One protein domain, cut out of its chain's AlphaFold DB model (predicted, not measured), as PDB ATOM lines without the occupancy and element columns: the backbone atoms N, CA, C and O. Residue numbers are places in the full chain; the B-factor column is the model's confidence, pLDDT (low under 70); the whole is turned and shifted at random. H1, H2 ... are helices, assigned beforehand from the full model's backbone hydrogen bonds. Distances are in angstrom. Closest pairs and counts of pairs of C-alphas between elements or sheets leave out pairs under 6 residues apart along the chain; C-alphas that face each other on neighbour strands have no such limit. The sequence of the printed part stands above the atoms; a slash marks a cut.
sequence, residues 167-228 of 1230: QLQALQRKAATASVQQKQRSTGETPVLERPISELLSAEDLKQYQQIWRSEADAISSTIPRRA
ATOM      1  N   GLN A 167      33.480  37.104  39.285       90.06
ATOM      2  CA  GLN A 167      32.583  38.220  39.616       90.06
ATOM      3  C   GLN A 167      33.320  39.567  39.638       90.06
ATOM      4  O   GLN A 167      32.754  40.581  39.234       90.06
ATOM      5  N   LEU A 168      34.597  39.576  40.035       88.31
ATOM      6  CA  LEU A 168      35.401  40.797  40.080       88.31
ATOM      7  C   LEU A 168      35.700  41.291  38.660       88.31
ATOM      8  O   LEU A 168      35.488  42.462  38.354       88.31
ATOM      9  N   GLN A 169      36.085  40.377  37.762       88.38
ATOM     10  CA  GLN A 169      36.311  40.696  36.349       88.38
ATOM     11  C   GLN A 169      35.046  41.233  35.663       88.38
ATOM     12  O   GLN A 169      35.129  42.128  34.820       88.38
ATOM     13  N   ALA A 170      33.863  40.716  36.013       88.69
ATOM     14  CA  ALA A 170      32.599  41.222  35.480       88.69
ATOM     15  C   ALA A 170      32.341  42.679  35.906       88.69
ATOM     16  O   ALA A 170      31.972  43.506  35.069       88.69
ATOM     17  N   LEU A 171      32.588  43.007  37.177       89.69
ATOM     18  CA  LEU A 171      32.467  44.369  37.704       89.69
ATOM     19  C   LEU A 171      33.501  45.316  37.066       89.69
ATOM     20  O   LEU A 171      33.136  46.395  36.608       89.69
ATOM     21  N   GLN A 172      34.761  44.890  36.918       86.12
ATOM     22  CA  GLN A 172      35.798  45.680  36.234       86.12
ATOM     23  C   GLN A 172      35.425  46.001  34.777       86.12
ATOM     24  O   GLN A 172      35.612  47.128  34.324       86.12
ATOM     25  N   ARG A 173      34.830  45.049  34.042       87.00
ATOM     26  CA  ARG A 173      34.344  45.294  32.670       87.00
ATOM     27  C   ARG A 173      33.197  46.304  32.622       87.00
ATOM     28  O   ARG A 173      33.149  47.110  31.690       87.00
ATOM     29  N   LYS A 174      32.288  46.290  33.608       88.38
ATOM     30  CA  LYS A 174      31.229  47.311  33.723       88.38
ATOM     31  C   LYS A 174      31.836  48.702  33.902       88.38
ATOM     32  O   LYS A 174      31.478  49.607  33.154       88.38
ATOM     33  N   ALA A 175      32.792  48.846  34.820       84.31
ATOM     34  CA  ALA A 175      33.477  50.116  35.048       84.31
ATOM     35  C   ALA A 175      34.254  50.597  33.811       84.31
ATOM     36  O   ALA A 175      34.128  51.754  33.419       84.31
ATOM     37  N   ALA A 176      34.988  49.706  33.135       83.25
ATOM     38  CA  ALA A 176      35.688  50.034  31.892       83.25
ATOM     39  C   ALA A 176      34.720  50.527  30.799       83.25
ATOM     40  O   ALA A 176      35.007  51.491  30.093       83.25
ATOM     41  N   THR A 177      33.538  49.911  30.698       85.00
ATOM     42  CA  THR A 177      32.491  50.346  29.762       85.00
ATOM     43  C   THR A 177      31.959  51.737  30.117       85.00
ATOM     44  O   THR A 177      31.804  52.573  29.227       85.00
ATOM     45  N   ALA A 178      31.714  52.007  31.404       82.12
ATOM     46  CA  ALA A 178      31.272  53.316  31.881       82.12
ATOM     47  C   ALA A 178      32.320  54.413  31.615       82.12
ATOM     48  O   ALA A 178      31.969  55.482  31.120       82.12
ATOM     49  N   SER A 179      33.605  54.118  31.842       78.81
ATOM     50  CA  SER A 179      34.723  55.028  31.550       78.81
ATOM     51  C   SER A 179      34.780  55.410  30.065       78.81
ATOM     52  O   SER A 179      34.841  56.593  29.726       78.81
ATOM     53  N   VAL A 180      34.655  54.434  29.155       78.62
ATOM     54  CA  VAL A 180      34.617  54.696  27.703       78.62
ATOM     55  C   VAL A 180      33.406  55.549  27.312       78.62
ATOM     56  O   VAL A 180      33.551  56.505  26.552       78.62
ATOM     57  N   GLN A 181      32.218  55.246  27.844       73.69
ATOM     58  CA  GLN A 181      31.006  56.028  27.568       73.69
ATOM     59  C   GLN A 181      31.106  57.467  28.085       73.69
ATOM     60  O   GLN A 181      30.544  58.378  27.480       73.69
ATOM     61  N   GLN A 182      31.822  57.685  29.188       68.44
ATOM     62  CA  GLN A 182      32.036  59.010  29.749       68.44
ATOM     63  C   GLN A 182      33.038  59.827  28.926       68.44
ATOM     64  O   GLN A 182      32.721  60.962  28.574       68.44
ATOM     65  N   LYS A 183      34.174  59.231  28.529       65.38
ATOM     66  CA  LYS A 183      35.153  59.861  27.619       65.38
ATOM     67  C   LYS A 183      34.515  60.288  26.285       65.38
ATOM     68  O   LYS A 183      34.950  61.253  25.673       65.38
ATOM     69  N   GLN A 184      33.456  59.602  25.844       62.72
ATOM     70  CA  GLN A 184      32.701  59.943  24.629       62.72
ATOM     71  C   GLN A 184      31.658  61.064  24.813       62.72
ATOM     72  O   GLN A 184      31.187  61.610  23.818       62.72
ATOM     73  N   ARG A 185      31.260  61.395  26.049       56.25
ATOM     74  CA  ARG A 185      30.240  62.421  26.354       56.25
ATOM     75  C   ARG A 185      30.825  63.790  26.707       56.25
ATOM     76  O   ARG A 185      30.079  64.765  26.711       56.25
ATOM     77  N   SER A 186      32.117  63.881  27.012       49.75
ATOM     78  CA  SER A 186      32.792  65.150  27.288       49.75
ATOM     79  C   SER A 186      33.111  65.883  25.982       49.75
ATOM     80  O   SER A 186      33.989  65.470  25.232       49.75
ATOM     81  N   THR A 187      32.392  66.970  25.704       38.94
ATOM     82  CA  THR A 187      32.575  67.828  24.518       38.94
ATOM     83  C   THR A 187      33.424  69.080  24.801       38.94
ATOM     84  O   THR A 187      33.255  70.082  24.115       38.94
ATOM     85  N   GLY A 188      34.275  69.072  25.835       37.50
ATOM     86  CA  GLY A 188      35.020  70.250  26.310       37.50
ATOM     87  C   GLY A 188      36.541  70.110  26.199       37.50
ATOM     88  O   GLY A 188      37.062  69.003  26.270       37.50
ATOM     89  N   GLU A 189      37.224  71.248  26.039       36.44
ATOM     90  CA  GLU A 189      38.675  71.415  25.816       36.44
ATOM     91  C   GLU A 189      39.575  71.028  27.015       36.44
ATOM     92  O   GLU A 189      40.795  71.121  26.914       36.44
ATOM     93  N   THR A 190      39.011  70.538  28.125       36.62
ATOM     94  CA  THR A 190      39.759  70.102  29.317       36.62
ATOM     95  C   THR A 190      39.919  68.573  29.338       36.62
ATOM     96  O   THR A 190      38.915  67.866  29.194       36.62
ATOM     97  N   PRO A 191      41.129  68.015  29.551       41.41
ATOM     98  CA  PRO A 191      41.303  66.578  29.742       41.41
ATOM     99  C   PRO A 191      40.488  66.096  30.948       41.41
ATOM    100  O   PRO A 191      40.634  66.612  32.050       41.41
ATOM    101  N   VAL A 192      39.629  65.096  30.747       50.91
ATOM    102  CA  VAL A 192      38.919  64.439  31.850       50.91
ATOM    103  C   VAL A 192      39.908  63.512  32.552       50.91
ATOM    104  O   VAL A 192      40.318  62.509  31.959       50.91
ATOM    105  N   LEU A 193      40.287  63.835  33.794       57.81
ATOM    106  CA  LEU A 193      41.055  62.926  34.650       57.81
ATOM    107  C   LEU A 193      40.323  61.581  34.760       57.81
ATOM    108  O   LEU A 193      39.088  61.529  34.829       57.81
ATOM    109  N   GLU A 194      41.068  60.470  34.729       63.00
ATOM    110  CA  GLU A 194      40.449  59.149  34.843       63.00
ATOM    111  C   GLU A 194      39.713  59.034  36.171       63.00
ATOM    112  O   GLU A 194      40.281  59.258  37.230       63.00
ATOM    113  N   ARG A 195      38.430  58.679  36.135       70.19
ATOM    114  CA  ARG A 195      37.669  58.517  37.370       70.19
ATOM    115  C   ARG A 195      37.979  57.174  38.025       70.19
ATOM    116  O   ARG A 195      38.086  56.169  37.314       70.19
ATOM    117  N   PRO A 196      38.076  57.123  39.365       73.38
ATOM    118  CA  PRO A 196      38.298  55.874  40.078       73.38
ATOM    119  C   PRO A 196      37.126  54.913  39.864       73.38
ATOM    120  O   PRO A 196      35.998  55.319  39.568       73.38
ATOM    121  N   ILE A 197      37.368  53.616  40.067       78.38
ATOM    122  CA  ILE A 197      36.348  52.583  39.839       78.38
ATOM    123  C   ILE A 197      35.098  52.798  40.707       78.38
ATOM    124  O   ILE A 197      33.989  52.440  40.308       78.38
ATOM    125  N   SER A 198      35.273  53.447  41.861       74.44
ATOM    126  CA  SER A 198      34.202  53.835  42.778       74.44
ATOM    127  C   SER A 198      33.219  54.848  42.191       74.44
ATOM    128  O   SER A 198      32.062  54.864  42.599       74.44
ATOM    129  N   GLU A 199      33.629  55.648  41.211       76.31
ATOM    130  CA  GLU A 199      32.763  56.619  40.530       76.31
ATOM    131  C   GLU A 199      32.140  56.062  39.236       76.31
ATOM    132  O   GLU A 199      31.230  56.668  38.672       76.31
ATOM    133  N   LEU A 200      32.619  54.907  38.765       82.19
ATOM    134  CA  LEU A 200      32.195  54.272  37.511       82.19
ATOM    135  C   LEU A 200      31.177  53.141  37.714       82.19
ATOM    136  O   LEU A 200      30.523  52.712  36.760       82.19
ATOM    137  N   LEU A 201      31.058  52.631  38.939       84.75
ATOM    138  CA  LEU A 201      30.123  51.572  39.306       84.75
ATOM    139  C   LEU A 201      28.848  52.139  39.942       84.75
ATOM    140  O   LEU A 201      28.849  53.194  40.571       84.75
ATOM    141  N   SER A 202      27.741  51.401  39.806       85.06
ATOM    142  CA  SER A 202      26.534  51.671  40.597       85.06
ATOM    143  C   SER A 202      26.804  51.415  42.085       85.06
ATOM    144  O   SER A 202      27.690  50.634  42.420       85.06
ATOM    145  N   ALA A 203      26.022  52.015  42.989       79.81
ATOM    146  CA  ALA A 203      26.217  51.836  44.433       79.81
ATOM    147  C   ALA A 203      26.201  50.355  44.871       79.81
ATOM    148  O   ALA A 203      26.986  49.952  45.727       79.81
ATOM    149  N   GLU A 204      25.342  49.535  44.256       83.38
ATOM    150  CA  GLU A 204      25.258  48.097  44.540       83.38
ATOM    151  C   GLU A 204      26.463  47.330  43.972       83.38
ATOM    152  O   GLU A 204      27.076  46.528  44.675       83.38
ATOM    153  N   ASP A 205      26.855  47.613  42.724       88.12
ATOM    154  CA  ASP A 205      28.036  46.999  42.102       88.12
ATOM    155  C   ASP A 205      29.327  47.373  42.853       88.12
ATOM    156  O   ASP A 205      30.203  46.528  43.039       88.12
ATOM    157  N   LEU A 206      29.435  48.620  43.323       82.56
ATOM    158  CA  LEU A 206      30.555  49.104  44.128       82.56
ATOM    159  C   LEU A 206      30.628  48.383  45.474       82.56
ATOM    160  O   LEU A 206      31.700  47.929  45.866       82.56
ATOM    161  N   LYS A 207      29.491  48.219  46.159       81.38
ATOM    162  CA  LYS A 207      29.430  47.490  47.430       81.38
ATOM    163  C   LYS A 207      29.932  46.053  47.272       81.38
ATOM    164  O   LYS A 207      30.726  45.585  48.086       81.38
ATOM    165  N   GLN A 208      29.517  45.370  46.205       84.88
ATOM    166  CA  GLN A 208      29.994  44.018  45.893       84.88
ATOM    167  C   GLN A 208      31.490  44.001  45.567       84.88
ATOM    168  O   GLN A 208      32.216  43.136  46.056       84.88
ATOM    169  N   TYR A 209      31.960  44.972  44.779       85.38
ATOM    170  CA  TYR A 209      33.371  45.126  44.439       85.38
ATOM    171  C   TYR A 209      34.243  45.285  45.696       85.38
ATOM    172  O   TYR A 209      35.208  44.543  45.882       85.38
ATOM    173  N   GLN A 210      33.863  46.206  46.586       81.31
ATOM    174  CA  GLN A 210      34.542  46.464  47.858       81.31
ATOM    175  C   GLN A 210      34.550  45.229  48.760       81.31
ATOM    176  O   GLN A 210      35.569  44.909  49.369       81.31
ATOM    177  N   GLN A 211      33.433  44.500  48.830       83.06
ATOM    178  CA  GLN A 211      33.318  43.324  49.686       83.06
ATOM    179  C   GLN A 211      34.274  42.197  49.268       83.06
ATOM    180  O   GLN A 211      34.883  41.582  50.144       83.06
ATOM    181  N   ILE A 212      34.450  41.955  47.961       86.31
ATOM    182  CA  ILE A 212      35.388  40.943  47.434       86.31
ATOM    183  C   ILE A 212      36.829  41.289  47.826       86.31
ATOM    184  O   ILE A 212      37.524  40.465  48.415       86.31
ATOM    185  N   TRP A 213      37.265  42.519  47.547       82.56
ATOM    186  CA  TRP A 213      38.622  42.963  47.877       82.56
ATOM    187  C   TRP A 213      38.902  42.920  49.373       82.56
ATOM    188  O   TRP A 213      39.937  42.412  49.800       82.56
ATOM    189  N   ARG A 214      37.959  43.419  50.177       76.25
ATOM    190  CA  ARG A 214      38.099  43.464  51.629       76.25
ATOM    191  C   ARG A 214      38.213  42.072  52.239       76.25
ATOM    192  O   ARG A 214      39.080  41.854  53.075       76.25
ATOM    193  N   SER A 215      37.370  41.133  51.810       80.19
ATOM    194  CA  SER A 215      37.398  39.766  52.343       80.19
ATOM    195  C   SER A 215      38.714  39.045  52.036       80.19
ATOM    196  O   SER A 215      39.241  38.364  52.915       80.19
ATOM    197  N   GLU A 216      39.300  39.263  50.857       85.56
ATOM    198  CA  GLU A 216      40.620  38.719  50.521       85.56
ATOM    199  C   GLU A 216      41.757  39.396  51.310       85.56
ATOM    200  O   GLU A 216      42.619  38.722  51.881       85.56
ATOM    201  N   ALA A 217      41.756  40.729  51.385       75.69
ATOM    202  CA  ALA A 217      42.773  41.486  52.115       75.69
ATOM    203  C   ALA A 217      42.772  41.158  53.621       75.69
ATOM    204  O   ALA A 217      43.842  41.012  54.224       75.69
ATOM    205  N   ASP A 218      41.588  40.984  54.221       70.31
ATOM    206  CA  ASP A 218      41.420  40.552  55.613       70.31
ATOM    207  C   ASP A 218      41.960  39.125  55.818       70.31
ATOM    208  O   ASP A 218      42.687  38.867  56.785       70.31
ATOM    209  N   ALA A 219      41.670  38.207  54.886       78.31
ATOM    210  CA  ALA A 219      42.178  36.838  54.928       78.31
ATOM    211  C   ALA A 219      43.714  36.812  54.908       78.31
ATOM    212  O   ALA A 219      44.328  36.201  55.785       78.31
ATOM    213  N   ILE A 220      44.350  37.546  53.992       81.88
ATOM    214  CA  ILE A 220      45.815  37.654  53.918       81.88
ATOM    215  C   ILE A 220      46.380  38.267  55.199       81.88
ATOM    216  O   ILE A 220      47.274  37.685  55.820       81.88
ATOM    217  N   SER A 221      45.830  39.402  55.635       73.62
ATOM    218  CA  SER A 221      46.299  40.136  56.814       73.62
ATOM    219  C   SER A 221      46.277  39.291  58.087       73.62
ATOM    220  O   SER A 221      47.183  39.408  58.914       73.62
ATOM    221  N   SER A 222      45.274  38.418  58.233       71.81
ATOM    222  CA  SER A 222      45.138  37.509  59.379       71.81
ATOM    223  C   SER A 222      46.236  36.440  59.461       71.81
ATOM    224  O   SER A 222      46.482  35.893  60.534       71.81
ATOM    225  N   THR A 223      46.926  36.168  58.349       78.94
ATOM    226  CA  THR A 223      47.959  35.124  58.247       78.94
ATOM    227  C   THR A 223      49.392  35.656  58.347       78.94
ATOM    228  O   THR A 223      50.334  34.869  58.313       78.94
ATOM    229  N   ILE A 224      49.589  36.977  58.459       80.56
ATOM    230  CA  ILE A 224      50.928  37.578  58.577       80.56
ATOM    231  C   ILE A 224      51.501  37.308  59.981       80.56
ATOM    232  O   ILE A 224      50.854  37.679  60.965       80.56
ATOM    233  N   PRO A 225      52.722  36.742  60.105       75.44
ATOM    234  CA  PRO A 225      53.357  36.485  61.398       75.44
ATOM    235  C   PRO A 225      53.534  37.759  62.236       75.44
ATOM    236  O   PRO A 225      54.106  38.758  61.783       75.44
ATOM    237  N   ARG A 226      53.025  37.732  63.472       69.88
ATOM    238  CA  ARG A 226      53.073  38.834  64.446       69.88
ATOM    239  C   ARG A 226      53.304  38.269  65.847       69.88
ATOM    240  O   ARG A 226      52.813  37.188  66.168       69.88
ATOM    241  N   ARG A 227      54.022  39.006  66.701       65.25
ATOM    242  CA  ARG A 227      54.251  38.607  68.103       65.25
ATOM    243  C   ARG A 227      52.907  38.443  68.840       65.25
ATOM    244  O   ARG A 227      51.987  39.218  68.602       65.25
ATOM    245  N   ALA A 228      52.794  37.506  69.786       50.84
ATOM    246  CA  ALA A 228      51.559  37.300  70.568       50.84
ATOM    247  C   ALA A 228      51.116  38.554  71.369       50.84
ATOM    248  O   ALA A 228      49.928  38.785  71.588       50.84
TER     249      ALA A 228
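What this domain is: This is residues 167 to 228 of the 1230 residues of the protein "VWA domain-containing protein" of Diaphorobacter ruginosibacter (UniProt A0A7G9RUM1). Two long helices, H1 and H3, meet near their starts and run away from each other as a wide open V; after H1 the chain loops out, folds back and packs the short helix H2 on H1 before H3 begins. The loop's residues 184 to 190 stick out at one end and residues 214 to 228, the later part of H3 and a tail, at the other, and these make the length. The printed part has 62 residues with three named helices, in the order H1, H2, H3, and no named strand: all helix. It is extended, with a radius of gyration of the C-alphas of 16.6 A and spans of 58 by 23 by 17 A.

How they stand to each other: Start with H1, residues 167 to 183. Its residues 172 to 179 alone touch H2, residues 197 to 200; look at the closest C-alphas, those of Ala 175 and Leu 200, 5.0 A apart. Its residues 168 to 171 alone touch residues 205 to 212 of H3, residues 203 to 222, closest at the C-alphas of Leu 168 and Tyr 209, 6.5 A apart. H1 and H3 run opposite ways at a steep tilt of 48 degrees. H2 and H3 are close but not clearly touching: their closest C-alphas, Ser 198 and Leu 206, are 6.1 A apart. In H1 and H3 every O i to N i+4 pair is within hydrogen-bond range; H2 is too short for such a pair.

Where its parts are: Find C-alpha 167 at (32.583, 38.220, 39.616); from there H1 runs 24.9 A to C-alpha 183. H2 begins at C-alpha 197, (36.348, 52.583, 39.839). H3 runs 28.0 A from C-alpha 203 to C-alpha 222 at (45.138, 37.509, 59.379).

The domain as a whole: The C-alphas of Thr 187 and Ala 228, the two farthest apart, are 58.4 A apart. Without the stretches that stand free, 40 residues span 32 by 14 by 14 A. The link from H1 to H2 is long, that from H2 to H3 tight, and the printed part has no cut. Mean pLDDT of the printed part is 74.1; look for values under 70 at residues 182 to 194 and 226 to 228.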